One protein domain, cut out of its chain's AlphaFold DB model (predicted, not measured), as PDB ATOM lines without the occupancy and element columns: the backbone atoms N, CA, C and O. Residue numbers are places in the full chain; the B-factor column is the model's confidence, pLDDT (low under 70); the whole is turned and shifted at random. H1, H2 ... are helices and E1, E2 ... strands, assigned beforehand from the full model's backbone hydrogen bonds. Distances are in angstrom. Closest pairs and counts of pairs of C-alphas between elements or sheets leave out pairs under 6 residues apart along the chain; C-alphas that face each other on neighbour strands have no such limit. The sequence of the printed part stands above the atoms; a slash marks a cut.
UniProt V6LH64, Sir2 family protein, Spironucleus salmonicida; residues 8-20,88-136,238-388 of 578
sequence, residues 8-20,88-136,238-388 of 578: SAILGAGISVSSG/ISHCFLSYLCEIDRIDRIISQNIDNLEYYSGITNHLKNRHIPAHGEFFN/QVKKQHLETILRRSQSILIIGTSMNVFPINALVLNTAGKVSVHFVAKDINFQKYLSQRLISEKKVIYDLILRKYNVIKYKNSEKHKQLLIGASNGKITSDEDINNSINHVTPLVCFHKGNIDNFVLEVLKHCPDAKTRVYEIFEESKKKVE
ATOM      1  N   SER A   8      39.639  40.029  11.395       90.69
ATOM      2  CA  SER A   8      40.204  41.379  11.517       90.69
ATOM      3  C   SER A   8      40.975  41.720  10.253       90.69
ATOM      4  O   SER A   8      41.493  40.816   9.599       90.69
ATOM      5  N   ALA A   9      41.088  43.000   9.907       91.50
ATOM      6  CA  ALA A   9      41.854  43.425   8.739       91.50
ATOM      7  C   ALA A   9      42.981  44.404   9.089       91.50
ATOM      8  O   ALA A   9      42.854  45.228   9.993       91.50
ATOM      9  N   ILE A  10      44.077  44.320   8.340       91.69
ATOM     10  CA  ILE A  10      45.122  45.336   8.254       91.69
ATOM     11  C   ILE A  10      45.132  45.856   6.823       91.69
ATOM     12  O   ILE A  10      45.341  45.083   5.886       91.69
ATOM     13  N   LEU A  11      44.937  47.159   6.666       92.81
ATOM     14  CA  LEU A  11      44.889  47.825   5.371       92.81
ATOM     15  C   LEU A  11      46.149  48.664   5.157       92.81
ATOM     16  O   LEU A  11      46.772  49.144   6.108       92.81
ATOM     17  N   GLY A  12      46.526  48.842   3.898       90.19
ATOM     18  CA  GLY A  12      47.493  49.851   3.484       90.19
ATOM     19  C   GLY A  12      47.252  50.293   2.048       90.19
ATOM     20  O   GLY A  12      46.325  49.814   1.396       90.19
ATOM     21  N   ALA A  13      48.120  51.179   1.555       85.00
ATOM     22  CA  ALA A  13      47.860  52.018   0.380       85.00
ATOM     23  C   ALA A  13      47.428  51.268  -0.893       85.00
ATOM     24  O   ALA A  13      46.767  51.837  -1.755       85.00
ATOM     25  N   GLY A  14      47.783  49.989  -1.030       86.56
ATOM     26  CA  GLY A  14      47.381  49.142  -2.147       86.56
ATOM     27  C   GLY A  14      45.866  49.030  -2.332       86.56
ATOM     28  O   GLY A  14      45.431  48.913  -3.476       86.56
ATOM     29  N   ILE A  15      45.067  49.091  -1.255       90.12
ATOM     30  CA  ILE A  15      43.594  49.027  -1.335       90.12
ATOM     31  C   ILE A  15      42.981  50.251  -2.035       90.12
ATOM     32  O   ILE A  15      41.905  50.146  -2.623       90.12
ATOM     33  N   SER A  16      43.694  51.378  -2.025       87.69
ATOM     34  CA  SER A  16      43.263  52.663  -2.586       87.69
ATOM     35  C   SER A  16      43.800  52.914  -4.003       87.69
ATOM     36  O   SER A  16      43.490  53.933  -4.614       87.69
ATOM     37  N   VAL A  17      44.591  51.994  -4.575       83.50
ATOM     38  CA  VAL A  17      45.223  52.200  -5.896       83.50
ATOM     39  C   VAL A  17      44.195  52.319  -7.024       83.50
ATOM     40  O   VAL A  17      44.350  53.150  -7.917       83.50
ATOM     41  N   SER A  18      43.135  51.511  -6.992       83.94
ATOM     42  CA  SER A  18      42.045  51.576  -7.976       83.94
ATOM     43  C   SER A  18      41.133  52.792  -7.796       83.94
ATOM     44  O   SER A  18      40.450  53.170  -8.742       83.94
ATOM     45  N   SER A  19      41.180  53.446  -6.633       79.88
ATOM     46  CA  SER A  19      40.492  54.713  -6.347       79.88
ATOM     47  C   SER A  19      41.169  55.934  -6.979       79.88
ATOM     48  O   SER A  19      40.706  57.054  -6.794       79.88
ATOM     49  N   GLY A  20      42.278  55.743  -7.705       71.06
ATOM     50  CA  GLY A  20      43.025  56.820  -8.360       71.06
ATOM     51  C   GLY A  20      44.171  57.400  -7.527       71.06
ATOM     52  O   GLY A  20      44.899  58.260  -8.029       71.06
ATOM     53  N   ILE A  88      36.137  49.005  -4.734       92.88
ATOM     54  CA  ILE A  88      35.218  47.880  -4.480       92.88
ATOM     55  C   ILE A  88      35.661  47.073  -3.252       92.88
ATOM     56  O   ILE A  88      34.828  46.553  -2.515       92.88
ATOM     57  N   SER A  89      36.970  47.031  -2.983       94.31
ATOM     58  CA  SER A  89      37.535  46.387  -1.800       94.31
ATOM     59  C   SER A  89      37.146  47.095  -0.498       94.31
ATOM     60  O   SER A  89      36.817  46.420   0.477       94.31
ATOM     61  N   HIS A  90      37.112  48.434  -0.476       95.62
ATOM     62  CA  HIS A  90      36.587  49.183   0.673       95.62
ATOM     63  C   HIS A  90      35.102  48.882   0.898       95.62
ATOM     64  O   HIS A  90      34.679  48.670   2.031       95.62
ATOM     65  N   CYS A  91      34.317  48.837  -0.179       96.06
ATOM     66  CA  CYS A  91      32.879  48.577  -0.108       96.06
ATOM     67  C   CYS A  91      32.587  47.139   0.350       96.06
ATOM     68  O   CYS A  91      31.697  46.923   1.167       96.06
ATOM     69  N   PHE A  92      33.387  46.165  -0.091       95.12
ATOM     70  CA  PHE A  92      33.319  44.785   0.391       95.12
ATOM     71  C   PHE A  92      33.641  44.665   1.883       95.12
ATOM     72  O   PHE A  92      32.914  43.996   2.612       95.12
ATOM     73  N   LEU A  93      34.683  45.348   2.368       95.44
ATOM     74  CA  LEU A  93      34.972  45.396   3.803       95.44
ATOM     75  C   LEU A  93      33.845  46.075   4.591       95.44
ATOM     76  O   LEU A  93      33.513  45.604   5.675       95.44
ATOM     77  N   SER A  94      33.243  47.134   4.044       95.88
ATOM     78  CA  SER A  94      32.083  47.797   4.649       95.88
ATOM     79  C   SER A  94      30.895  46.841   4.774       95.88
ATOM     80  O   SER A  94      30.364  46.680   5.868       95.88
ATOM     81  N   TYR A  95      30.577  46.092   3.712       95.06
ATOM     82  CA  TYR A  95      29.565  45.032   3.747       95.06
ATOM     83  C   TYR A  95      29.865  43.981   4.826       95.06
ATOM     84  O   TYR A  95      28.993  43.656   5.625       95.06
ATOM     85  N   LEU A  96      31.108  43.490   4.921       92.19
ATOM     86  CA  LEU A  96      31.484  42.542   5.976       92.19
ATOM     87  C   LEU A  96      31.351  43.136   7.390       92.19
ATOM     88  O   LEU A  96      31.107  42.391   8.340       92.19
ATOM     89  N   CYS A  97      31.512  44.453   7.549       93.31
ATOM     90  CA  CYS A  97      31.231  45.142   8.808       93.31
ATOM     91  C   CYS A  97      29.722  45.254   9.070       93.31
ATOM     92  O   CYS A  97      29.311  45.079  10.212       93.31
ATOM     93  N   GLU A  98      28.914  45.517   8.039       92.81
ATOM     94  CA  GLU A  98      27.447  45.590   8.111       92.81
ATOM     95  C   GLU A  98      26.836  44.266   8.595       92.81
ATOM     96  O   GLU A  98      25.906  44.283   9.395       92.81
ATOM     97  N   ILE A  99      27.403  43.127   8.180       89.94
ATOM     98  CA  ILE A  99      26.965  41.783   8.598       89.94
ATOM     99  C   ILE A  99      27.736  41.220   9.812       89.94
ATOM    100  O   ILE A  99      27.765  40.005  10.014       89.94
ATOM    101  N   ASP A 100      28.412  42.075  10.587       88.38
ATOM    102  CA  ASP A 100      29.148  41.721  11.816       88.38
ATOM    103  C   ASP A 100      30.215  40.611  11.654       88.38
ATOM    104  O   ASP A 100      30.557  39.885  12.590       88.38
ATOM    105  N   ARG A 101      30.814  40.488  10.462       88.12
ATOM    106  CA  ARG A 101      31.905  39.530  10.186       88.12
ATOM    107  C   ARG A 101      33.296  40.094  10.480       88.12
ATOM    108  O   ARG A 101      34.265  39.336  10.493       88.12
ATOM    109  N   ILE A 102      33.417  41.396  10.740       91.31
ATOM    110  CA  ILE A 102      34.682  42.076  11.062       91.31
ATOM    111  C   ILE A 102      34.687  42.534  12.532       91.31
ATOM    112  O   ILE A 102      33.886  43.376  12.937       91.31
ATOM    113  N   ASP A 103      35.638  42.035  13.334       90.50
ATOM    114  CA  ASP A 103      35.901  42.527  14.698       90.50
ATOM    115  C   ASP A 103      36.576  43.895  14.653       90.50
ATOM    116  O   ASP A 103      36.195  44.786  15.411       90.50
ATOM    117  N   ARG A 104      37.600  44.057  13.804       92.50
ATOM    118  CA  ARG A 104      38.479  45.228  13.840       92.50
ATOM    119  C   ARG A 104      39.207  45.466  12.529       92.50
ATOM    120  O   ARG A 104      39.584  44.516  11.846       92.50
ATOM    121  N   ILE A 105      39.485  46.732  12.235       93.75
ATOM    122  CA  ILE A 105      40.322  47.133  11.103       93.75
ATOM    123  C   ILE A 105      41.408  48.085  11.591       93.75
ATOM    124  O   ILE A 105      41.104  49.092  12.223       93.75
ATOM    125  N   ILE A 106      42.666  47.769  11.287       92.75
ATOM    126  CA  ILE A 106      43.807  48.677  11.437       92.75
ATOM    127  C   ILE A 106      44.165  49.198  10.045       92.75
ATOM    128  O   ILE A 106      44.642  48.427   9.214       92.75
ATOM    129  N   SER A 107      43.965  50.489   9.786       92.06
ATOM    130  CA  SER A 107      44.365  51.106   8.519       92.06
ATOM    131  C   SER A 107      45.684  51.865   8.661       92.06
ATOM    132  O   SER A 107      45.895  52.594   9.625       92.06
ATOM    133  N   GLN A 108      46.593  51.671   7.705       90.06
ATOM    134  CA  GLN A 108      47.799  52.493   7.524       90.06
ATOM    135  C   GLN A 108      47.550  53.701   6.611       90.06
ATOM    136  O   GLN A 108      48.473  54.487   6.379       90.06
ATOM    137  N   ASN A 109      46.352  53.800   6.034       87.88
ATOM    138  CA  ASN A 109      45.989  54.862   5.113       87.88
ATOM    139  C   ASN A 109      45.618  56.130   5.876       87.88
ATOM    140  O   ASN A 109      45.212  56.081   7.033       87.88
ATOM    141  N   ILE A 110      45.754  57.260   5.187       82.56
ATOM    142  CA  ILE A 110      45.376  58.591   5.676       82.56
ATOM    143  C   ILE A 110      44.387  59.277   4.715       82.56
ATOM    144  O   ILE A 110      44.151  60.475   4.823       82.56
ATOM    145  N   ASP A 111      43.846  58.529   3.744       81.56
ATOM    146  CA  ASP A 111      43.013  59.029   2.639       81.56
ATOM    147  C   ASP A 111      41.516  59.150   2.986       81.56
ATOM    148  O   ASP A 111      40.747  59.729   2.218       81.56
ATOM    149  N   ASN A 112      41.109  58.659   4.162       82.25
ATOM    150  CA  ASN A 112      39.737  58.639   4.673       82.25
ATOM    151  C   ASN A 112      38.732  57.848   3.809       82.25
ATOM    152  O   ASN A 112      37.518  58.000   3.984       82.25
ATOM    153  N   LEU A 113      39.181  56.968   2.906       88.06
ATOM    154  CA  LEU A 113      38.267  56.163   2.088       88.06
ATOM    155  C   LEU A 113      37.430  55.181   2.922       88.06
ATOM    156  O   LEU A 113      36.288  54.886   2.562       88.06
ATOM    157  N   GLU A 114      37.935  54.736   4.074       90.56
ATOM    158  CA  GLU A 114      37.201  53.917   5.045       90.56
ATOM    159  C   GLU A 114      36.044  54.678   5.716       90.56
ATOM    160  O   GLU A 114      35.045  54.083   6.128       90.56
ATOM    161  N   TYR A 115      36.139  56.004   5.841       87.44
ATOM    162  CA  TYR A 115      35.018  56.825   6.300       87.44
ATOM    163  C   TYR A 115      33.931  56.900   5.223       87.44
ATOM    164  O   TYR A 115      32.764  56.605   5.494       87.44
ATOM    165  N   TYR A 116      34.312  57.220   3.982       86.06
ATOM    166  CA  TYR A 116      33.356  57.361   2.880       86.06
ATOM    167  C   TYR A 116      32.654  56.043   2.523       86.06
ATOM    168  O   TYR A 116      31.466  56.062   2.192       86.06
ATOM    169  N   SER A 117      33.336  54.900   2.661       90.88
ATOM    170  CA  SER A 117      32.725  53.576   2.469       90.88
ATOM    171  C   SER A 117      31.777  53.161   3.598       90.88
ATOM    172  O   SER A 117      31.002  52.226   3.420       90.88
ATOM    173  N   GLY A 118      31.813  53.836   4.753       90.62
ATOM    174  CA  GLY A 118      30.986  53.531   5.924       90.62
ATOM    175  C   GLY A 118      31.633  52.608   6.964       90.62
ATOM    176  O   GLY A 118      31.065  52.452   8.044       90.62
ATOM    177  N   ILE A 119      32.835  52.068   6.716       94.50
ATOM    178  CA  ILE A 119      33.561  51.193   7.662       94.50
ATOM    179  C   ILE A 119      33.675  51.843   9.045       94.50
ATOM    180  O   ILE A 119      33.401  51.208  10.066       94.50
ATOM    181  N   THR A 120      34.042  53.127   9.078       89.56
ATOM    182  CA  THR A 120      34.214  53.873  10.336       89.56
ATOM    183  C   THR A 120      32.917  53.924  11.150       89.56
ATOM    184  O   THR A 120      32.954  53.784  12.371       89.56
ATOM    185  N   ASN A 121      31.756  54.016  10.494       89.56
ATOM    186  CA  ASN A 121      30.453  54.072  11.163       89.56
ATOM    187  C   ASN A 121      30.074  52.725  11.797       89.56
ATOM    188  O   ASN A 121      29.579  52.692  12.925       89.56
ATOM    189  N   HIS A 122      30.333  51.616  11.096       92.38
ATOM    190  CA  HIS A 122      30.046  50.267  11.595       92.38
ATOM    191  C   HIS A 122      30.979  49.862  12.745       92.38
ATOM    192  O   HIS A 122      30.564  49.244  13.730       92.38
ATOM    193  N   LEU A 123      32.263  50.208  12.634       89.94
ATOM    194  CA  LEU A 123      33.279  49.768  13.584       89.94
ATOM    195  C   LEU A 123      33.470  50.725  14.765       89.94
ATOM    196  O   LEU A 123      33.828  50.259  15.851       89.94
ATOM    197  N   LYS A 124      33.217  52.030  14.596       88.94
ATOM    198  CA  LYS A 124      33.495  53.073  15.601       88.94
ATOM    199  C   LYS A 124      34.933  52.923  16.125       88.94
ATOM    200  O   LYS A 124      35.866  52.802  15.339       88.94
ATOM    201  N   ASN A 125      35.109  52.755  17.437       85.44
ATOM    202  CA  ASN A 125      36.402  52.559  18.115       85.44
ATOM    203  C   ASN A 125      37.127  51.241  17.742       85.44
ATOM    204  O   ASN A 125      38.179  50.916  18.299       85.44
ATOM    205  N   ARG A 126      36.547  50.425  16.850       90.06
ATOM    206  CA  ARG A 126      37.158  49.222  16.264       90.06
ATOM    207  C   ARG A 126      37.786  49.488  14.886       90.06
ATOM    208  O   ARG A 126      38.426  48.591  14.343       90.06
ATOM    209  N   HIS A 127      37.635  50.689  14.334       92.25
ATOM    210  CA  HIS A 127      38.456  51.183  13.234       92.25
ATOM    211  C   HIS A 127      39.630  51.973  13.827       92.25
ATOM    212  O   HIS A 127      39.419  52.908  14.594       92.25
ATOM    213  N   ILE A 128      40.862  51.557  13.535       91.19
ATOM    214  CA  ILE A 128      42.085  52.168  14.066       91.19
ATOM    215  C   ILE A 128      42.894  52.756  12.904       91.19
ATOM    216  O   ILE A 128      43.566  51.992  12.202       91.19
ATOM    217  N   PRO A 129      42.873  54.086  12.707       88.62
ATOM    218  CA  PRO A 129      43.765  54.767  11.776       88.62
ATOM    219  C   PRO A 129      45.170  54.834  12.391       88.62
ATOM    220  O   PRO A 129      45.517  55.745  13.137       88.62
ATOM    221  N   ALA A 130      45.993  53.821  12.126       88.38
ATOM    222  CA  ALA A 130      47.288  53.647  12.777       88.38
ATOM    223  C   ALA A 130      48.244  54.815  12.514       88.38
ATOM    224  O   ALA A 130      48.982  55.235  13.406       88.38
ATOM    225  N   HIS A 131      48.222  55.344  11.293       86.38
ATOM    226  CA  HIS A 131      49.020  56.502  10.897       86.38
ATOM    227  C   HIS A 131      48.262  57.821  11.072       86.38
ATOM    228  O   HIS A 131      48.671  58.835  10.514       86.38
ATOM    229  N   GLY A 132      47.188  57.824  11.865       83.25
ATOM    230  CA  GLY A 132      46.326  58.981  12.044       83.25
ATOM    231  C   GLY A 132      45.526  59.311  10.786       83.25
ATOM    232  O   GLY A 132      45.328  58.466   9.916       83.25
ATOM    233  N   GLU A 133      45.059  60.550  10.700       74.81
ATOM    234  CA  GLU A 133      44.161  61.005   9.637       74.81
ATOM    235  C   GLU A 133      44.653  62.332   9.064       74.81
ATOM    236  O   GLU A 133      45.087  63.220   9.803       74.81
ATOM    237  N   PHE A 134      44.564  62.479   7.742       71.75
ATOM    238  CA  PHE A 134      45.105  63.648   7.055       71.75
ATOM    239  C   PHE A 134      44.246  64.906   7.235       71.75
ATOM    240  O   PHE A 134      44.772  65.989   7.459       71.75
ATOM    241  N   PHE A 135      42.922  64.765   7.172       61.97
ATOM    242  CA  PHE A 135      41.983  65.893   7.115       61.97
ATOM    243  C   PHE A 135      41.485  66.388   8.481       61.97
ATOM    244  O   PHE A 135      40.497  67.115   8.543       61.97
ATOM    245  N   ASN A 136      42.126  65.957   9.565       62.53
ATOM    246  CA  ASN A 136      41.726  66.288  10.929       62.53
ATOM    247  C   ASN A 136      42.506  67.502  11.476       62.53
ATOM    248  O   ASN A 136      43.410  68.009  10.809       62.53
ATOM    249  N   GLN A 238      49.748  55.452  16.248       80.94
ATOM    250  CA  GLN A 238      48.519  55.537  17.046       80.94
ATOM    251  C   GLN A 238      47.814  54.173  17.184       80.94
ATOM    252  O   GLN A 238      46.611  54.034  16.974       80.94
ATOM    253  N   VAL A 239      48.560  53.127  17.551       81.81
ATOM    254  CA  VAL A 239      48.021  51.781  17.782       81.81
ATOM    255  C   VAL A 239      48.342  51.339  19.200       81.81
ATOM    256  O   VAL A 239      49.465  50.953  19.522       81.81
ATOM    257  N   LYS A 240      47.318  51.321  20.060       83.19
ATOM    258  CA  LYS A 240      47.448  50.763  21.411       83.19
ATOM    259  C   LYS A 240      47.719  49.262  21.331       83.19
ATOM    260  O   LYS A 240      47.017  48.531  20.627       83.19
ATOM    261  N   LYS A 241      48.665  48.778  22.141       80.88
ATOM    262  CA  LYS A 241      49.023  47.352  22.255       80.88
ATOM    263  C   LYS A 241      47.802  46.440  22.455       80.88
ATOM    264  O   LYS A 241      47.721  45.372  21.856       80.88
ATOM    265  N   GLN A 242      46.815  46.907  23.218       82.56
ATOM    266  CA  GLN A 242      45.560  46.195  23.481       82.56
ATOM    267  C   GLN A 242      44.770  45.860  22.207       82.56
ATOM    268  O   GLN A 242      44.132  44.809  22.150       82.56
ATOM    269  N   HIS A 243      44.803  46.710  21.174       83.75
ATOM    270  CA  HIS A 243      44.130  46.416  19.905       83.75
ATOM    271  C   HIS A 243      44.811  45.257  19.177       83.75
ATOM    272  O   HIS A 243      44.125  44.345  18.720       83.75
ATOM    273  N   LEU A 244      46.147  45.248  19.145       80.81
ATOM    274  CA  LEU A 244      46.932  44.157  18.562       80.81
ATOM    275  C   LEU A 244      46.679  42.840  19.312       80.81
ATOM    276  O   LEU A 244      46.375  41.825  18.692       80.81
ATOM    277  N   GLU A 245      46.717  42.865  20.646       82.12
ATOM    278  CA  GLU A 245      46.412  41.698  21.489       82.12
ATOM    279  C   GLU A 245      44.970  41.201  21.287       82.12
ATOM    280  O   GLU A 245      44.717  39.996  21.228       82.12
ATOM    281  N   THR A 246      44.015  42.118  21.120       83.19
ATOM    282  CA  THR A 246      42.608  41.774  20.884       83.19
ATOM    283  C   THR A 246      42.404  41.104  19.530       83.19
ATOM    284  O   THR A 246      41.688  40.105  19.474       83.19
ATOM    285  N   ILE A 247      43.065  41.587  18.470       83.69
ATOM    286  CA  ILE A 247      43.031  40.950  17.146       83.69
ATOM    287  C   ILE A 247      43.523  39.505  17.243       83.69
ATOM    288  O   ILE A 247      42.839  38.604  16.761       83.69
ATOM    289  N   LEU A 248      44.653  39.271  17.917       78.12
ATOM    290  CA  LEU A 248      45.224  37.931  18.086       78.12
ATOM    291  C   LEU A 248      44.329  36.992  18.905       78.12
ATOM    292  O   LEU A 248      44.344  35.786  18.679       78.12
ATOM    293  N   ARG A 249      43.568  37.534  19.863       78.50
ATOM    294  CA  ARG A 249      42.707  36.751  20.761       78.50
ATOM    295  C   ARG A 249      41.328  36.443  20.175       78.50
ATOM    296  O   ARG A 249      40.794  35.377  20.457       78.50
ATOM    297  N   ARG A 250      40.717  37.391  19.457       80.62
ATOM    298  CA  ARG A 250      39.314  37.303  19.009       80.62
ATOM    299  C   ARG A 250      39.156  36.860  17.560       80.62
ATOM    300  O   ARG A 250      38.108  36.326  17.218       80.62
ATOM    301  N   SER A 251      40.155  37.096  16.714       78.44
ATOM    302  CA  SER A 251      40.023  36.812  15.284       78.44
ATOM    303  C   SER A 251      40.341  35.356  15.001       78.44
ATOM    304  O   SER A 251      41.374  34.847  15.430       78.44
ATOM    305  N   GLN A 252      39.494  34.707  14.210       77.06
ATOM    306  CA  GLN A 252      39.799  33.391  13.648       77.06
ATOM    307  C   GLN A 252      40.650  33.522  12.376       77.06
ATOM    308  O   GLN A 252      41.471  32.660  12.060       77.06
ATOM    309  N   SER A 253      40.482  34.642  11.665       79.44
ATOM    310  CA  SER A 253      41.215  34.961  10.443       79.44
ATOM    311  C   SER A 253      41.619  36.436  10.404       79.44
ATOM    312  O   SER A 253      40.875  37.306  10.854       79.44
ATOM    313  N   ILE A 254      42.795  36.732   9.853       84.44
ATOM    314  CA  ILE A 254      43.302  38.092   9.644       84.44
ATOM    315  C   ILE A 254      43.494  38.325   8.147       84.44
ATOM    316  O   ILE A 254      44.193  37.559   7.486       84.44
ATOM    317  N   LEU A 255      42.902  39.392   7.621       86.38
ATOM    318  CA  LEU A 255      43.099  39.873   6.256       86.38
ATOM    319  C   LEU A 255      44.194  40.943   6.245       86.38
ATOM    320  O   LEU A 255      44.097  41.931   6.962       86.38
ATOM    321  N   ILE A 256      45.228  40.786   5.429       87.56
ATOM    322  CA  ILE A 256      46.281  41.786   5.233       87.56
ATOM    323  C   ILE A 256      46.207  42.242   3.784       87.56
ATOM    324  O   ILE A 256      46.613  41.515   2.877       87.56
ATOM    325  N   ILE A 257      45.655  43.430   3.564       89.44
ATOM    326  CA  ILE A 257      45.230  43.893   2.246       89.44
ATOM    327  C   ILE A 257      46.057  45.109   1.833       89.44
ATOM    328  O   ILE A 257      46.107  46.116   2.535       89.44
ATOM    329  N   GLY A 258      46.704  45.021   0.670       85.75
ATOM    330  CA  GLY A 258      47.328  46.175   0.022       85.75
ATOM    331  C   GLY A 258      48.497  46.808   0.776       85.75
ATOM    332  O   GLY A 258      48.847  47.952   0.511       85.75
ATOM    333  N   THR A 259      49.135  46.091   1.695       83.44
ATOM    334  CA  THR A 259      50.289  46.598   2.443       83.44
ATOM    335  C   THR A 259      51.519  45.724   2.233       83.44
ATOM    336  O   THR A 259      51.439  44.497   2.209       83.44
ATOM    337  N   SER A 260      52.677  46.374   2.099       75.81
ATOM    338  CA  SER A 260      53.978  45.707   2.070       75.81
ATOM    339  C   SER A 260      54.508  45.383   3.467       75.81
ATOM    340  O   SER A 260      55.602  44.845   3.566       75.81
ATOM    341  N   MET A 261      53.779  45.748   4.535       75.06
ATOM    342  CA  MET A 261      54.134  45.482   5.939       75.06
ATOM    343  C   MET A 261      55.582  45.866   6.288       75.06
ATOM    344  O   MET A 261      56.277  45.157   7.008       75.06
ATOM    345  N   ASN A 262      56.043  47.012   5.787       71.50
ATOM    346  CA  ASN A 262      57.393  47.509   6.074       71.50
ATOM    347  C   ASN A 262      57.450  48.404   7.325       71.50
ATOM    348  O   ASN A 262      58.536  48.796   7.733       71.50
ATOM    349  N   VAL A 263      56.301  48.759   7.910       70.06
ATOM    350  CA  VAL A 263      56.215  49.741   8.999       70.06
ATOM    351  C   VAL A 263      55.958  49.038  10.337       70.06
ATOM    352  O   VAL A 263      54.981  48.301  10.501       70.06
ATOM    353  N   PHE A 264      56.857  49.264  11.295       69.75
ATOM    354  CA  PHE A 264      56.740  48.800  12.680       69.75
ATOM    355  C   PHE A 264      55.810  49.727  13.483       69.75
ATOM    356  O   PHE A 264      55.903  50.932  13.273       69.75
ATOM    357  N   PRO A 265      54.942  49.230  14.397       69.31
ATOM    358  CA  PRO A 265      54.854  47.856  14.915       69.31
ATOM    359  C   PRO A 265      53.860  46.944  14.186       69.31
ATOM    360  O   PRO A 265      53.733  45.772  14.540       69.31
ATOM    361  N   ILE A 266      53.144  47.450  13.179       72.12
ATOM    362  CA  ILE A 266      52.071  46.709  12.495       72.12
ATOM    363  C   ILE A 266      52.622  45.436  11.841       72.12
ATOM    364  O   ILE A 266      52.009  44.371  11.931       72.12
ATOM    365  N   ASN A 267      53.823  45.518  11.261       73.31
ATOM    366  CA  ASN A 267      54.510  44.382  10.651       73.31
ATOM    367  C   ASN A 267      54.791  43.207  11.611       73.31
ATOM    368  O   ASN A 267      54.813  42.054  11.178       73.31
ATOM    369  N   ALA A 268      54.926  43.467  12.915       70.38
ATOM    370  CA  ALA A 268      55.224  42.451  13.921       70.38
ATOM    371  C   ALA A 268      54.002  41.601  14.314       70.38
ATOM    372  O   ALA A 268      54.171  40.522  14.888       70.38
ATOM    373  N   LEU A 269      52.772  42.037  13.993       73.19
ATOM    374  CA  LEU A 269      51.543  41.336  14.389       73.19
ATOM    375  C   LEU A 269      51.509  39.891  13.873       73.19
ATOM    376  O   LEU A 269      51.124  38.978  14.603       73.19
ATOM    377  N   VAL A 270      51.965  39.667  12.640       69.00
ATOM    378  CA  VAL A 270      51.901  38.354  11.979       69.00
ATOM    379  C   VAL A 270      52.742  37.313  12.721       69.00
ATOM    380  O   VAL A 270      52.288  36.190  12.929       69.00
ATOM    381  N   LEU A 271      53.923  37.693  13.223       67.62
ATOM    382  CA  LEU A 271      54.789  36.803  14.011       67.62
ATOM    383  C   LEU A 271      54.233  36.457  15.397       67.62
ATOM    384  O   LEU A 271      54.740  35.558  16.075       67.62
ATOM    385  N   ASN A 272      53.241  37.210  15.862       70.31
ATOM    386  CA  ASN A 272      52.590  36.998  17.148       70.31
ATOM    387  C   ASN A 272      51.329  36.129  17.026       70.31
ATOM    388  O   ASN A 272      50.740  35.779  18.045       70.31
ATOM    389  N   THR A 273      50.931  35.738  15.809       66.81
ATOM    390  CA  THR A 273      49.802  34.823  15.597       66.81
ATOM    391  C   THR A 273      50.182  33.413  16.055       66.81
ATOM    392  O   THR A 273      51.000  32.720  15.454       66.81
ATOM    393  N   ALA A 274      49.620  32.984  17.185       54.84
ATOM    394  CA  ALA A 274      49.941  31.708  17.814       54.84
ATOM    395  C   ALA A 274      49.248  30.535  17.101       54.84
ATOM    396  O   ALA A 274      48.347  29.951  17.680       54.84
ATOM    397  N   GLY A 275      49.604  30.218  15.849       56.75
ATOM    398  CA  GLY A 275      49.224  28.993  15.108       56.75
ATOM    399  C   GLY A 275      47.725  28.679  14.908       56.75
ATOM    400  O   GLY A 275      47.406  27.811  14.107       56.75
ATOM    401  N   LYS A 276      46.820  29.371  15.607       61.12
ATOM    402  CA  LYS A 276      45.362  29.171  15.665       61.12
ATOM    403  C   LYS A 276      44.589  30.128  14.758       61.12
ATOM    404  O   LYS A 276      43.390  29.968  14.591       61.12
ATOM    405  N   VAL A 277      45.267  31.139  14.221       71.44
ATOM    406  CA  VAL A 277      44.674  32.197  13.399       71.44
ATOM    407  C   VAL A 277      45.179  32.036  11.972       71.44
ATOM    408  O   VAL A 277      46.390  31.920  11.759       71.44
ATOM    409  N   SER A 278      44.267  32.033  10.999       73.19
ATOM    410  CA  SER A 278      44.651  32.059   9.585       73.19
ATOM    411  C   SER A 278      44.963  33.480   9.127       73.19
ATOM    412  O   SER A 278      44.294  34.426   9.529       73.19
ATOM    413  N   VAL A 279      46.013  33.663   8.327       76.75
ATOM    414  CA  VAL A 279      46.456  34.992   7.880       76.75
ATOM    415  C   VAL A 279      46.440  35.021   6.361       76.75
ATOM    416  O   VAL A 279      47.188  34.287   5.727       76.75
ATOM    417  N   HIS A 280      45.615  35.874   5.766       78.12
ATOM    418  CA  HIS A 280      45.437  35.971   4.319       78.12
ATOM    419  C   HIS A 280      46.024  37.283   3.828       78.12
ATOM    420  O   HIS A 280      45.509  38.357   4.120       78.12
ATOM    421  N   PHE A 281      47.100  37.199   3.068       79.44
ATOM    422  CA  PHE A 281      47.709  38.340   2.410       79.44
ATOM    423  C   PHE A 281      47.106  38.520   1.020       79.44
ATOM    424  O   PHE A 281      47.189  37.614   0.197       79.44
ATOM    425  N   VAL A 282      46.559  39.698   0.735       83.44
ATOM    426  CA  VAL A 282      46.038  40.088  -0.580       83.44
ATOM    427  C   VAL A 282      46.831  41.300  -1.055       83.44
ATOM    428  O   VAL A 282      46.583  42.433  -0.636       83.44
ATOM    429  N   ALA A 283      47.845  41.065  -1.885       80.62
ATOM    430  CA  ALA A 283      48.748  42.116  -2.345       80.62
ATOM    431  C   ALA A 283      49.390  41.769  -3.696       80.62
ATOM    432  O   ALA A 283      49.503  40.605  -4.081       80.62
ATOM    433  N   LYS A 284      49.863  42.796  -4.412       75.88
ATOM    434  CA  LYS A 284      50.570  42.623  -5.690       75.88
ATOM    435  C   LYS A 284      51.897  41.883  -5.509       75.88
ATOM    436  O   LYS A 284      52.226  41.001  -6.303       75.88
ATOM    437  N   ASP A 285      52.645  42.260  -4.476       69.75
ATOM    438  CA  ASP A 285      53.878  41.598  -4.074       69.75
ATOM    439  C   ASP A 285      54.168  41.851  -2.592       69.75
ATOM    440  O   ASP A 285      53.663  42.808  -2.002       69.75
ATOM    441  N   ILE A 286      54.980  40.977  -2.008       67.75
ATOM    442  CA  ILE A 286      55.365  40.974  -0.602       67.75
ATOM    443  C   ILE A 286      56.827  40.538  -0.506       67.75
ATOM    444  O   ILE A 286      57.183  39.444  -0.940       67.75
ATOM    445  N   ASN A 287      57.667  41.367   0.117       66.38
ATOM    446  CA  ASN A 287      59.065  41.031   0.385       66.38
ATOM    447  C   ASN A 287      59.279  40.632   1.852       66.38
ATOM    448  O   ASN A 287      59.793  41.437   2.620       66.38
ATOM    449  N   PHE A 288      58.960  39.387   2.227       62.59
ATOM    450  CA  PHE A 288      59.098  38.872   3.602       62.59
ATOM    451  C   PHE A 288      60.495  39.036   4.241       62.59
ATOM    452  O   PHE A 288      60.611  38.948   5.462       62.59
ATOM    453  N   GLN A 289      61.564  39.283   3.473       57.22
ATOM    454  CA  GLN A 289      62.892  39.561   4.039       57.22
ATOM    455  C   GLN A 289      62.999  40.972   4.628       57.22
ATOM    456  O   GLN A 289      63.655  41.153   5.647       57.22
ATOM    457  N   LYS A 290      62.306  41.957   4.042       59.69
ATOM    458  CA  LYS A 290      62.279  43.345   4.538       59.69
ATOM    459  C   LYS A 290      61.314  43.536   5.723       59.69
ATOM    460  O   LYS A 290      61.265  44.608   6.314       59.69
ATOM    461  N   TYR A 291      60.548  42.501   6.078       57.97
ATOM    462  CA  TYR A 291      59.414  42.591   7.008       57.97
ATOM    463  C   TYR A 291      59.819  42.759   8.471       57.97
ATOM    464  O   TYR A 291      58.978  43.149   9.277       57.97
ATOM    465  N   LEU A 292      61.052  42.411   8.848       57.34
ATOM    466  CA  LEU A 292      61.406  42.203  10.250       57.34
ATOM    467  C   LEU A 292      62.756  42.803  10.603       57.34
ATOM    468  O   LEU A 292      63.726  42.683   9.857       57.34
ATOM    469  N   SER A 293      62.830  43.379  11.802       58.62
ATOM    470  CA  SER A 293      64.113  43.719  12.401       58.62
ATOM    471  C   SER A 293      64.902  42.437  12.683       58.62
ATOM    472  O   SER A 293      64.334  41.415  13.081       58.62
ATOM    473  N   GLN A 294      66.225  42.491  12.517       60.06
ATOM    474  CA  GLN A 294      67.117  41.348  12.762       60.06
ATOM    475  C   GLN A 294      66.915  40.730  14.158       60.06
ATOM    476  O   GLN A 294      67.010  39.515  14.322       60.06
ATOM    477  N   ARG A 295      66.553  41.558  15.145       54.62
ATOM    478  CA  ARG A 295      66.246  41.142  16.519       54.62
ATOM    479  C   ARG A 295      64.982  40.283  16.637       54.62
ATOM    480  O   ARG A 295      64.983  39.286  17.345       54.62
ATOM    481  N   LEU A 296      63.904  40.627  15.934       63.28
ATOM    482  CA  LEU A 296      62.687  39.804  15.942       63.28
ATOM    483  C   LEU A 296      62.903  38.478  15.208       63.28
ATOM    484  O   LEU A 296      62.350  37.451  15.606       63.28
ATOM    485  N   ILE A 297      63.730  38.489  14.157       64.69
ATOM    486  CA  ILE A 297      64.118  37.273  13.436       64.69
ATOM    487  C   ILE A 297      64.898  36.336  14.358       64.69
ATOM    488  O   ILE A 297      64.630  35.140  14.342       64.69
ATOM    489  N   SER A 298      65.830  36.836  15.175       64.81
ATOM    490  CA  SER A 298      66.588  35.972  16.089       64.81
ATOM    491  C   SER A 298      65.700  35.368  17.180       64.81
ATOM    492  O   SER A 298      65.768  34.161  17.408       64.81
ATOM    493  N   GLU A 299      64.815  36.162  17.788       67.19
ATOM    494  CA  GLU A 299      63.903  35.706  18.849       67.19
ATOM    495  C   GLU A 299      62.834  34.719  18.338       67.19
ATOM    496  O   GLU A 299      62.433  33.805  19.060       67.19
ATOM    497  N   LYS A 300      62.373  34.864  17.085       70.94
ATOM    498  CA  LYS A 300      61.285  34.056  16.494       70.94
ATOM    499  C   LYS A 300      61.685  33.295  15.230       70.94
ATOM    500  O   LYS A 300      60.840  33.010  14.376       70.94
ATOM    501  N   LYS A 301      62.960  32.915  15.128       69.75
ATOM    502  CA  LYS A 301      63.575  32.334  13.924       69.75
ATOM    503  C   LYS A 301      62.800  31.158  13.335       69.75
ATOM    504  O   LYS A 301      62.546  31.125  12.139       69.75
ATOM    505  N   VAL A 302      62.349  30.233  14.181       68.12
ATOM    506  CA  VAL A 302      61.596  29.044  13.742       68.12
ATOM    507  C   VAL A 302      60.286  29.431  13.046       68.12
ATOM    508  O   VAL A 302      59.960  28.891  11.993       68.12
ATOM    509  N   ILE A 303      59.542  30.389  13.606       65.44
ATOM    510  CA  ILE A 303      58.276  30.867  13.029       65.44
ATOM    511  C   ILE A 303      58.550  31.598  11.711       65.44
ATOM    512  O   ILE A 303      57.850  31.367  10.726       65.44
ATOM    513  N   TYR A 304      59.589  32.434  11.681       70.88
ATOM    514  CA  TYR A 304      60.016  33.138  10.476       70.88
ATOM    515  C   TYR A 304      60.380  32.175   9.336       70.88
ATOM    516  O   TYR A 304      59.826  32.284   8.241       70.88
ATOM    517  N   ASP A 305      61.235  31.187   9.606       69.19
ATOM    518  CA  ASP A 305      61.684  30.202   8.618       69.19
ATOM    519  C   ASP A 305      60.508  29.377   8.069       69.19
ATOM    520  O   ASP A 305      60.457  29.067   6.876       69.19
ATOM    521  N   LEU A 306      59.523  29.052   8.915       65.88
ATOM    522  CA  LEU A 306      58.300  28.360   8.502       65.88
ATOM    523  C   LEU A 306      57.422  29.219   7.580       65.88
ATOM    524  O   LEU A 306      56.942  28.715   6.559       65.88
ATOM    525  N   ILE A 307      57.228  30.503   7.906       66.50
ATOM    526  CA  ILE A 307      56.486  31.451   7.059       66.50
ATOM    527  C   ILE A 307      57.189  31.606   5.709       66.50
ATOM    528  O   ILE A 307      56.540  31.500   4.669       66.50
ATOM    529  N   LEU A 308      58.512  31.788   5.709       67.88
ATOM    530  CA  LEU A 308      59.301  31.981   4.493       67.88
ATOM    531  C   LEU A 308      59.263  30.742   3.587       67.88
ATOM    532  O   LEU A 308      59.033  30.857   2.382       67.88
ATOM    533  N   ARG A 309      59.417  29.541   4.164       65.25
ATOM    534  CA  ARG A 309      59.281  28.275   3.426       65.25
ATOM    535  C   ARG A 309      57.895  28.135   2.804       65.25
ATOM    536  O   ARG A 309      57.801  27.802   1.627       65.25
ATOM    537  N   LYS A 310      56.818  28.416   3.550       61.00
ATOM    538  CA  LYS A 310      55.451  28.335   3.008       61.00
ATOM    539  C   LYS A 310      55.169  29.398   1.960       61.00
ATOM    540  O   LYS A 310      54.562  29.058   0.955       61.00
ATOM    541  N   TYR A 311      55.633  30.635   2.129       60.44
ATOM    542  CA  TYR A 311      55.531  31.657   1.085       60.44
ATOM    543  C   TYR A 311      56.158  31.165  -0.222       60.44
ATOM    544  O   TYR A 311      55.513  31.200  -1.270       60.44
ATOM    545  N   ASN A 312      57.368  30.604  -0.142       59.81
ATOM    546  CA  ASN A 312      58.056  30.044  -1.299       59.81
ATOM    547  C   ASN A 312      57.329  28.844  -1.918       59.81
ATOM    548  O   ASN A 312      57.541  28.586  -3.091       59.81
ATOM    549  N   VAL A 313      56.473  28.128  -1.183       56.00
ATOM    550  CA  VAL A 313      55.654  27.016  -1.707       56.00
ATOM    551  C   VAL A 313      54.312  27.509  -2.272       56.00
ATOM    552  O   VAL A 313      53.907  27.098  -3.357       56.00
ATOM    553  N   ILE A 314      53.620  28.406  -1.562       52.88
ATOM    554  CA  ILE A 314      52.292  28.945  -1.907       52.88
ATOM    555  C   ILE A 314      52.368  29.896  -3.100       52.88
ATOM    556  O   ILE A 314      51.455  29.909  -3.919       52.88
ATOM    557  N   LYS A 315      53.495  30.594  -3.299       49.88
ATOM    558  CA  LYS A 315      53.783  31.325  -4.546       49.88
ATOM    559  C   LYS A 315      53.618  30.447  -5.802       49.88
ATOM    560  O   LYS A 315      53.407  30.996  -6.880       49.88
ATOM    561  N   TYR A 316      53.670  29.116  -5.660       42.44
ATOM    562  CA  TYR A 316      53.539  28.140  -6.745       42.44
ATOM    563  C   TYR A 316      52.303  27.217  -6.649       42.44
ATOM    564  O   TYR A 316      52.115  26.398  -7.547       42.44
ATOM    565  N   LYS A 317      51.439  27.315  -5.621       43.97
ATOM    566  CA  LYS A 317      50.216  26.484  -5.493       43.97
ATOM    567  C   LYS A 317      48.980  27.311  -5.111       43.97
ATOM    568  O   LYS A 317      48.997  28.041  -4.127       43.97
ATOM    569  N   ASN A 318      47.900  27.135  -5.883       50.41
ATOM    570  CA  ASN A 318      46.629  27.862  -5.775       50.41
ATOM    571  C   ASN A 318      45.981  27.781  -4.378       50.41
ATOM    572  O   ASN A 318      45.788  26.704  -3.814       50.41
ATOM    573  N   SER A 319      45.576  28.944  -3.866       55.81
ATOM    574  CA  SER A 319      45.010  29.230  -2.539       55.81
ATOM    575  C   SER A 319      43.539  28.806  -2.335       55.81
ATOM    576  O   SER A 319      42.822  29.401  -1.529       55.81
ATOM    577  N   GLU A 320      43.046  27.813  -3.077       58.53
ATOM    578  CA  GLU A 320      41.605  27.678  -3.344       58.53
ATOM    579  C   GLU A 320      40.767  27.264  -2.125       58.53
ATOM    580  O   GLU A 320      39.680  27.795  -1.916       58.53
ATOM    581  N   LYS A 321      41.294  26.402  -1.243       55.88
ATOM    582  CA  LYS A 321      40.575  25.959  -0.031       55.88
ATOM    583  C   LYS A 321      40.329  27.100   0.971       55.88
ATOM    584  O   LYS A 321      39.297  27.141   1.625       55.88
ATOM    585  N   HIS A 322      41.255  28.051   1.067       57.53
ATOM    586  CA  HIS A 322      41.151  29.188   1.989       57.53
ATOM    587  C   HIS A 322      40.280  30.317   1.426       57.53
ATOM    588  O   HIS A 322      39.579  30.992   2.173       57.53
ATOM    589  N   LYS A 323      40.238  30.457   0.100       64.25
ATOM    590  CA  LYS A 323      39.288  31.332  -0.596       64.25
ATOM    591  C   LYS A 323      37.833  30.895  -0.375       64.25
ATOM    592  O   LYS A 323      36.966  31.750  -0.223       64.25
ATOM    593  N   GLN A 324      37.573  29.590  -0.246       64.25
ATOM    594  CA  GLN A 324      36.244  29.075   0.117       64.25
ATOM    595  C   GLN A 324      35.773  29.535   1.507       64.25
ATOM    596  O   GLN A 324      34.583  29.780   1.682       64.25
ATOM    597  N   LEU A 325      36.678  29.741   2.475       62.66
ATOM    598  CA  LEU A 325      36.310  30.303   3.785       62.66
ATOM    599  C   LEU A 325      35.797  31.744   3.657       62.66
ATOM    600  O   LEU A 325      34.813  32.106   4.298       62.66
ATOM    601  N   LEU A 326      36.424  32.554   2.797       63.56
ATOM    602  CA  LEU A 326      35.969  33.921   2.515       63.56
ATOM    603  C   LEU A 326      34.633  33.938   1.768       63.56
ATOM    604  O   LEU A 326      33.772  34.759   2.082       63.56
ATOM    605  N   ILE A 327      34.430  33.010   0.829       66.69
ATOM    606  CA  ILE A 327      33.150  32.823   0.129       66.69
ATOM    607  C   ILE A 327      32.044  32.423   1.120       66.69
ATOM    608  O   ILE A 327      30.960  33.005   1.099       66.69
ATOM    609  N   GLY A 328      32.311  31.474   2.023       64.06
ATOM    610  CA  GLY A 328      31.366  31.061   3.066       64.06
ATOM    611  C   GLY A 328      30.976  32.220   3.985       64.06
ATOM    612  O   GLY A 328      29.790  32.522   4.135       64.06
ATOM    613  N   ALA A 329      31.973  32.946   4.503       63.19
ATOM    614  CA  ALA A 329      31.756  34.116   5.352       63.19
ATOM    615  C   ALA A 329      30.922  35.210   4.664       63.19
ATOM    616  O   ALA A 329      30.023  35.771   5.291       63.19
ATOM    617  N   SER A 330      31.181  35.466   3.377       61.34
ATOM    618  CA  SER A 330      30.471  36.478   2.575       61.34
ATOM    619  C   SER A 330      29.003  36.122   2.319       61.34
ATOM    620  O   SER A 330      28.165  37.015   2.212       61.34
ATOM    621  N   ASN A 331      28.688  34.825   2.251       64.75
ATOM    622  CA  ASN A 331      27.334  34.298   2.065       64.75
ATOM    623  C   ASN A 331      26.541  34.157   3.376       64.75
ATOM    624  O   ASN A 331      25.430  33.631   3.357       64.75
ATOM    625  N   GLY A 332      27.128  34.510   4.526       57.31
ATOM    626  CA  GLY A 332      26.540  34.213   5.836       57.31
ATOM    627  C   GLY A 332      26.396  32.708   6.121       57.31
ATOM    628  O   GLY A 332      25.782  32.334   7.116       57.31
ATOM    629  N   LYS A 333      26.961  31.837   5.270       51.78
ATOM    630  CA  LYS A 333      26.868  30.379   5.379       51.78
ATOM    631  C   LYS A 333      28.077  29.835   6.132       51.78
ATOM    632  O   LYS A 333      29.226  30.083   5.776       51.78
ATOM    633  N   ILE A 334      27.787  29.069   7.177       45.69
ATOM    634  CA  ILE A 334      28.770  28.387   8.016       45.69
ATOM    635  C   ILE A 334      29.458  27.301   7.176       45.69
ATOM    636  O   ILE A 334      28.792  26.461   6.574       45.69
ATOM    637  N   THR A 335      30.790  27.305   7.148       48.53
ATOM    638  CA  THR A 335      31.539  26.056   6.940       48.53
ATOM    639  C   THR A 335      31.589  25.382   8.304       48.53
ATOM    640  O   THR A 335      31.829  26.064   9.295       48.53
ATOM    641  N   SER A 336      31.226  24.103   8.386       45.09
ATOM    642  CA  SER A 336      31.060  23.402   9.665       45.09
ATOM    643  C   SER A 336      32.296  23.558  10.570       45.09
ATOM    644  O   SER A 336      33.425  23.638  10.076       45.09
ATOM    645  N   ASP A 337      32.107  23.578  11.896       42.25
ATOM    646  CA  ASP A 337      33.220  23.635  12.859       42.25
ATOM    647  C   ASP A 337      34.231  22.491  12.640       42.25
ATOM    648  O   ASP A 337      35.417  22.654  12.927       42.25
ATOM    649  N   GLU A 338      33.804  21.352  12.084       41.81
ATOM    650  CA  GLU A 338      34.690  20.251  11.686       41.81
ATOM    651  C   GLU A 338      35.570  20.593  10.473       41.81
ATOM    652  O   GLU A 338      36.761  20.291  10.499       41.81
ATOM    653  N   ASP A 339      35.056  21.266   9.439       44.09
ATOM    654  CA  ASP A 339      35.850  21.663   8.262       44.09
ATOM    655  C   ASP A 339      36.883  22.746   8.594       44.09
ATOM    656  O   ASP A 339      38.010  22.733   8.080       44.09
ATOM    657  N   ILE A 340      36.507  23.675   9.476       45.84
ATOM    658  CA  ILE A 340      37.369  24.747   9.974       45.84
ATOM    659  C   ILE A 340      38.454  24.153  10.877       45.84
ATOM    660  O   ILE A 340      39.641  24.364  10.622       45.84
ATOM    661  N   ASN A 341      38.089  23.340  11.873       41.25
ATOM    662  CA  ASN A 341      39.059  22.731  12.785       41.25
ATOM    663  C   ASN A 341      39.968  21.706  12.091       41.25
ATOM    664  O   ASN A 341      41.161  21.683  12.385       41.25
ATOM    665  N   ASN A 342      39.480  20.931  11.115       42.56
ATOM    666  CA  ASN A 342      40.326  20.027  10.317       42.56
ATOM    667  C   ASN A 342      41.240  20.769   9.327       42.56
ATOM    668  O   ASN A 342      42.238  20.214   8.873       42.56
ATOM    669  N   SER A 343      40.929  22.023   8.982       43.25
ATOM    670  CA  SER A 343      41.814  22.879   8.178       43.25
ATOM    671  C   SER A 343      42.820  23.658   9.035       43.25
ATOM    672  O   SER A 343      43.891  24.004   8.540       43.25
ATOM    673  N   ILE A 344      42.486  23.919  10.306       39.88
ATOM    674  CA  ILE A 344      43.296  24.689  11.263       39.88
ATOM    675  C   ILE A 344      44.232  23.791  12.092       39.88
ATOM    676  O   ILE A 344      45.320  24.220  12.486       39.88
ATOM    677  N   ASN A 345      43.876  22.526  12.315       33.06
ATOM    678  CA  ASN A 345      44.709  21.587  13.055       33.06
ATOM    679  C   ASN A 345      45.806  20.984  12.168       33.06
ATOM    680  O   ASN A 345      45.578  20.079  11.374       33.06
ATOM    681  N   HIS A 346      47.020  21.520  12.317       36.34
ATOM    682  CA  HIS A 346      48.203  20.821  12.844       36.34
ATOM    683  C   HIS A 346      49.487  21.546  12.377       36.34
ATOM    684  O   HIS A 346      49.956  21.409  11.252       36.34
ATOM    685  N   VAL A 347      50.082  22.304  13.310       32.66
ATOM    686  CA  VAL A 347      51.507  22.692  13.352       32.66
ATOM    687  C   VAL A 347      52.033  23.565  12.192       32.66
ATOM    688  O   VAL A 347      52.991  23.192  11.527       32.66
ATOM    689  N   THR A 348      51.478  24.757  11.922       38.44
ATOM    690  CA  THR A 348      52.204  25.888  11.266       38.44
ATOM    691  C   THR A 348      51.297  27.117  11.125       38.44
ATOM    692  O   THR A 348      50.098  26.926  10.946       38.44
ATOM    693  N   PRO A 349      51.807  28.368  11.090       48.19
ATOM    694  CA  PRO A 349      50.976  29.518  10.733       48.19
ATOM    695  C   PRO A 349      50.326  29.306   9.353       48.19
ATOM    696  O   PRO A 349      51.004  29.011   8.363       48.19
ATOM    697  N   LEU A 350      48.998  29.419   9.314       58.81
ATOM    698  CA  LEU A 350      48.107  29.280   8.154       58.81
ATOM    699  C   LEU A 350      48.169  30.539   7.277       58.81
ATOM    700  O   LEU A 350      47.180  31.246   7.091       58.81
ATOM    701  N   VAL A 351      49.370  30.872   6.810       63.44
ATOM    702  CA  VAL A 351      49.600  32.045   5.968       63.44
ATOM    703  C   VAL A 351      49.223  31.714   4.527       63.44
ATOM    704  O   VAL A 351      49.847  30.850   3.918       63.44
ATOM    705  N   CYS A 352      48.231  32.412   3.979       68.62
ATOM    706  CA  CYS A 352      47.806  32.350   2.583       68.62
ATOM    707  C   CYS A 352      48.240  33.619   1.853       68.62
ATOM    708  O   CYS A 352      48.156  34.709   2.411       68.62
ATOM    709  N   PHE A 353      48.690  33.490   0.605       70.31
ATOM    710  CA  PHE A 353      49.054  34.633  -0.229       70.31
ATOM    711  C   PHE A 353      48.254  34.615  -1.527       70.31
ATOM    712  O   PHE A 353      48.347  33.676  -2.315       70.31
ATOM    713  N   HIS A 354      47.494  35.680  -1.742       73.00
ATOM    714  CA  HIS A 354      46.705  35.945  -2.931       73.00
ATOM    715  C   HIS A 354      47.407  37.048  -3.717       73.00
ATOM    716  O   HIS A 354      47.292  38.239  -3.410       73.00
ATOM    717  N   LYS A 355      48.192  36.631  -4.713       73.50
ATOM    718  CA  LYS A 355      48.941  37.550  -5.565       73.50
ATOM    719  C   LYS A 355      48.009  38.200  -6.582       73.50
ATOM    720  O   LYS A 355      47.385  37.493  -7.369       73.50
ATOM    721  N   GLY A 356      47.993  39.527  -6.651       73.00
ATOM    722  CA  GLY A 356      47.326  40.226  -7.749       73.00
ATOM    723  C   GLY A 356      46.728  41.573  -7.376       73.00
ATOM    724  O   GLY A 356      47.081  42.180  -6.366       73.00
ATOM    725  N   ASN A 357      45.842  42.052  -8.247       83.81
ATOM    726  CA  ASN A 357      45.016  43.222  -7.978       83.81
ATOM    727  C   ASN A 357      43.947  42.852  -6.932       83.81
ATOM    728  O   ASN A 357      43.292  41.817  -7.051       83.81
ATOM    729  N   ILE A 358      43.801  43.695  -5.913       87.62
ATOM    730  CA  ILE A 358      42.945  43.439  -4.750       87.62
ATOM    731  C   ILE A 358      41.467  43.428  -5.150       87.62
ATOM    732  O   ILE A 358      40.736  42.522  -4.763       87.62
ATOM    733  N   ASP A 359      41.049  44.368  -5.997       88.81
ATOM    734  CA  ASP A 359      39.672  44.443  -6.481       88.81
ATOM    735  C   ASP A 359      39.321  43.218  -7.327       88.81
ATOM    736  O   ASP A 359      38.233  42.675  -7.188       88.81
ATOM    737  N   ASN A 360      40.254  42.713  -8.142       87.06
ATOM    738  CA  ASN A 360      40.029  41.476  -8.899       87.06
ATOM    739  C   ASN A 360      39.806  40.273  -7.977       87.06
ATOM    740  O   ASN A 360      38.931  39.455  -8.252       87.06
ATOM    741  N   PHE A 361      40.574  40.176  -6.887       85.88
ATOM    742  CA  PHE A 361      40.380  39.138  -5.875       85.88
ATOM    743  C   PHE A 361      38.995  39.248  -5.223       85.88
ATOM    744  O   PHE A 361      38.274  38.255  -5.135       85.88
ATOM    745  N   VAL A 362      38.583  40.457  -4.830       87.75
ATOM    746  CA  VAL A 362      37.252  40.704  -4.254       87.75
ATOM    747  C   VAL A 362      36.146  40.367  -5.252       87.75
ATOM    748  O   VAL A 362      35.217  39.640  -4.915       87.75
ATOM    749  N   LEU A 363      36.259  40.819  -6.501       87.62
ATOM    750  CA  LEU A 363      35.298  40.507  -7.559       87.62
ATOM    751  C   LEU A 363      35.187  38.999  -7.800       87.62
ATOM    752  O   LEU A 363      34.100  38.504  -8.081       87.62
ATOM    753  N   GLU A 364      36.288  38.259  -7.678       84.62
ATOM    754  CA  GLU A 364      36.282  36.805  -7.776       84.62
ATOM    755  C   GLU A 364      35.534  36.141  -6.611       84.62
ATOM    756  O   GLU A 364      34.743  35.234  -6.852       84.62
ATOM    757  N   VAL A 365      35.701  36.625  -5.376       83.50
ATOM    758  CA  VAL A 365      34.897  36.178  -4.220       83.50
ATOM    759  C   VAL A 365      33.411  36.487  -4.443       83.50
ATOM    760  O   VAL A 365      32.555  35.617  -4.261       83.50
ATOM    761  N   LEU A 366      33.097  37.695  -4.915       85.19
ATOM    762  CA  LEU A 366      31.730  38.158  -5.161       85.19
ATOM    763  C   LEU A 366      31.019  37.406  -6.297       85.19
ATOM    764  O   LEU A 366      29.791  37.332  -6.294       85.19
ATOM    765  N   LYS A 367      31.743  36.787  -7.244       85.25
ATOM    766  CA  LYS A 367      31.131  35.892  -8.252       85.25
ATOM    767  C   LYS A 367      30.366  34.730  -7.615       85.25
ATOM    768  O   LYS A 367      29.406  34.250  -8.208       85.25
ATOM    769  N   HIS A 368      30.779  34.297  -6.426       82.81
ATOM    770  CA  HIS A 368      30.159  33.193  -5.693       82.81
ATOM    771  C   HIS A 368      29.129  33.654  -4.647       82.81
ATOM    772  O   HIS A 368      28.566  32.815  -3.944       82.81
ATOM    773  N   CYS A 369      28.891  34.968  -4.538       84.12
ATOM    774  CA  CYS A 369      28.012  35.574  -3.534       84.12
ATOM    775  C   CYS A 369      27.157  36.692  -4.176       84.12
ATOM    776  O   CYS A 369      27.472  37.870  -3.996       84.12
ATOM    777  N   PRO A 370      26.109  36.365  -4.962       84.94
ATOM    778  CA  PRO A 370      25.352  37.355  -5.738       84.94
ATOM    779  C   PRO A 370      24.691  38.441  -4.880       84.94
ATOM    780  O   PRO A 370      24.742  39.612  -5.243       84.94
ATOM    781  N   ASP A 371      24.141  38.072  -3.723       84.50
ATOM    782  CA  ASP A 371      23.473  39.017  -2.821       84.50
ATOM    783  C   ASP A 371      24.480  39.999  -2.207       84.50
ATOM    784  O   ASP A 371      24.290  41.216  -2.258       84.50
ATOM    785  N   ALA A 372      25.618  39.477  -1.732       88.38
ATOM    786  CA  ALA A 372      26.735  40.291  -1.256       88.38
ATOM    787  C   ALA A 372      27.249  41.224  -2.359       88.38
ATOM    788  O   ALA A 372      27.532  42.392  -2.109       88.38
ATOM    789  N   LYS A 373      27.340  40.730  -3.601       91.69
ATOM    790  CA  LYS A 373      27.761  41.533  -4.752       91.69
ATOM    791  C   LYS A 373      26.824  42.719  -4.955       91.69
ATOM    792  O   LYS A 373      27.316  43.838  -5.068       91.69
ATOM    793  N   THR A 374      25.513  42.491  -4.973       94.44
ATOM    794  CA  THR A 374      24.512  43.559  -5.116       94.44
ATOM    795  C   THR A 374      24.675  44.609  -4.020       94.44
ATOM    796  O   THR A 374      24.861  45.783  -4.337       94.44
ATOM    797  N   ARG A 375      24.743  44.188  -2.748       95.06
ATOM    798  CA  ARG A 375      24.897  45.113  -1.617       95.06
ATOM    799  C   ARG A 375      26.200  45.916  -1.674       95.06
ATOM    800  O   ARG A 375      26.208  47.109  -1.395       95.06
ATOM    801  N   VAL A 376      27.304  45.300  -2.097       95.31
ATOM    802  CA  VAL A 376      28.591  45.993  -2.270       95.31
ATOM    803  C   VAL A 376      28.517  47.088  -3.343       95.31
ATOM    804  O   VAL A 376      29.098  48.155  -3.151       95.31
ATOM    805  N   TYR A 377      27.800  46.862  -4.449       95.44
ATOM    806  CA  TYR A 377      27.595  47.897  -5.469       95.44
ATOM    807  C   TYR A 377      26.671  49.024  -4.988       95.44
ATOM    808  O   TYR A 377      26.920  50.179  -5.322       95.44
ATOM    809  N   GLU A 378      25.659  48.727  -4.170       95.88
ATOM    810  CA  GLU A 378      24.833  49.765  -3.535       95.88
ATOM    811  C   GLU A 378      25.674  50.675  -2.630       95.88
ATOM    812  O   GLU A 378      25.640  51.894  -2.791       95.88
ATOM    813  N   ILE A 379      26.502  50.092  -1.750       94.62
ATOM    814  CA  ILE A 379      27.434  50.841  -0.885       94.62
ATOM    815  C   ILE A 379      28.376  51.710  -1.730       94.62
ATOM    816  O   ILE A 379      28.655  52.859  -1.379       94.62
ATOM    817  N   PHE A 380      28.859  51.187  -2.860       92.75
ATOM    818  CA  PHE A 380      29.718  51.933  -3.774       92.75
ATOM    819  C   PHE A 380      29.007  53.174  -4.343       92.75
ATOM    820  O   PHE A 380      29.563  54.272  -4.273       92.75
ATOM    821  N   GLU A 381      27.765  53.051  -4.819       92.44
ATOM    822  CA  GLU A 381      26.985  54.198  -5.315       92.44
ATOM    823  C   GLU A 381      26.611  55.197  -4.205       92.44
ATOM    824  O   GLU A 381      26.656  56.410  -4.417       92.44
ATOM    825  N   GLU A 382      26.297  54.721  -2.997       90.94
ATOM    826  CA  GLU A 382      26.075  55.582  -1.827       90.94
ATOM    827  C   GLU A 382      27.336  56.378  -1.455       90.94
ATOM    828  O   GLU A 382      27.253  57.556  -1.098       90.94
ATOM    829  N   SER A 383      28.512  55.752  -1.553       86.94
ATOM    830  CA  SER A 383      29.784  56.390  -1.211       86.94
ATOM    831  C   SER A 383      30.148  57.535  -2.162       86.94
ATOM    832  O   SER A 383      30.628  58.567  -1.695       86.94
ATOM    833  N   LYS A 384      29.835  57.422  -3.463       83.75
ATOM    834  CA  LYS A 384      30.054  58.495  -4.453       83.75
ATOM    835  C   LYS A 384      29.337  59.786  -4.066       83.75
ATOM    836  O   LYS A 384      29.955  60.846  -4.022       83.75
ATOM    837  N   LYS A 385      28.062  59.678  -3.674       82.06
ATOM    838  CA  LYS A 385      27.238  60.825  -3.251       82.06
ATOM    839  C   LYS A 385      27.821  61.550  -2.036       82.06
ATOM    840  O   LYS A 385      27.655  62.758  -1.897       82.06
ATOM    841  N   LYS A 386      28.508  60.829  -1.140       74.69
ATOM    842  CA  LYS A 386      29.175  61.429   0.030       74.69
ATOM    843  C   LYS A 386      30.418  62.234  -0.354       74.69
ATOM    844  O   LYS A 386      30.723  63.206   0.332       74.69
ATOM    845  N   VAL A 387      31.124  61.835  -1.414       67.94
ATOM    846  CA  VAL A 387      32.333  62.523  -1.894       67.94
ATOM    847  C   VAL A 387      31.972  63.821  -2.631       67.94
ATOM    848  O   VAL A 387      32.587  64.850  -2.364       67.94
ATOM    849  N   GLU A 388      30.929  63.813  -3.469       55.94
ATOM    850  CA  GLU A 388      30.479  64.983  -4.256       55.94
ATOM    851  C   GLU A 388      30.068  66.200  -3.398       55.94
ATOM    852  O   GLU A 388      30.209  67.346  -3.814       55.94
TER     853      GLU A 388
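AT A GLANCE: This is residues 8 to 20, 88 to 136 and 238 to 388 of the 578 residues of the protein "Sir2 family protein" of Spironucleus salmonicida (UniProt V6LH64). A twisted six-strand sheet is the core of a three-layer body, with H2, H9 and H11 on one face and H5, H6 and H8 on the other. Long H12 crosses H2 outside the first layer, and H7 lies far out beyond H8. Printed are 213 residues, class mixed, with twelve named helices and six named strands in the order E1 H1 H2 E2 H3 H4 E3 H5 E4 H6 E5 H7 H8 H9 H10 E6 H11 H12; the parallel sheet runs E3 E2 E1 E4 E5 E6. It is compact, with a radius of gyration of the C-alphas of 16.7 A and spans of 50 by 40 by 29 A.

HOW THE PARTS SIT: E1, residues 8 to 11, is an inner strand of the twisted sheet, which H1, residues 13 to 19, only grazes. H2, residues 88 to 98, is the hub, touching four helices. E2, residues 102 to 107, has N 106 within hydrogen-bond range of O 9, 2.9 A. H3, residues 113 to 116, only just touches H2, with 3 pairs of C-alphas within 8 A. H4, residues 119 to 126, stands at the sheet's level. E3, residues 127 to 129, is an edge strand; N 128 and O 105 are 2.8 A apart. H5, residues 241 to 250, is over E2 at a height over the sheet of 9.4 A. E4, residues 253 to 257, has N 255 2.8 A from O 8. H6, residues 266 to 272, is on the same face as H5. E5, residues 278 to 283, has N 280 2.8 A from O 254. H7, residues 294 to 299, is not on the sheet; H8, residues 301 to 314, is on it. H9, residues 320 to 330, runs across the strands, at 85 degrees to E5 on the local plane. H10, residues 337 to 344, is near H9. E6, residues 350 to 355, has N 352 2.8 A from O 279. H11, residues 358 to 366, touches H2 at Ser 89 and Asp 359, their closest C-alphas, 5.5 A apart. H12, residues 370 to 388, touches H2 with residues 372 to 380 alone. Every O i to N i+4 pair is within hydrogen-bond range in H2, H5, H7, H8, H10 and H11; H4 has 2 of 4 within range, H9 5 of 7, H12 13 of 15, and H1 and H6 0 of 3 each, while of their O i to N i+3 pairs H1 and H6 each have 3 of 4 within range.

IN THESE COORDINATES: C-alpha 8 begins E1 at (40.204, 41.379, 11.517), and C-alpha 388 ends H12, 28.1 A long, at (30.479, 64.983, -4.256).

THE WHOLE: Residues 21 to 87 and 137 to 237 are cut out, with gaps of 12.5 A and 14.1 A between C-alphas. Of the links printed whole, none is long. Mean pLDDT of the printed part is 75.0; 78 residues are under 70, among them 305 to 352.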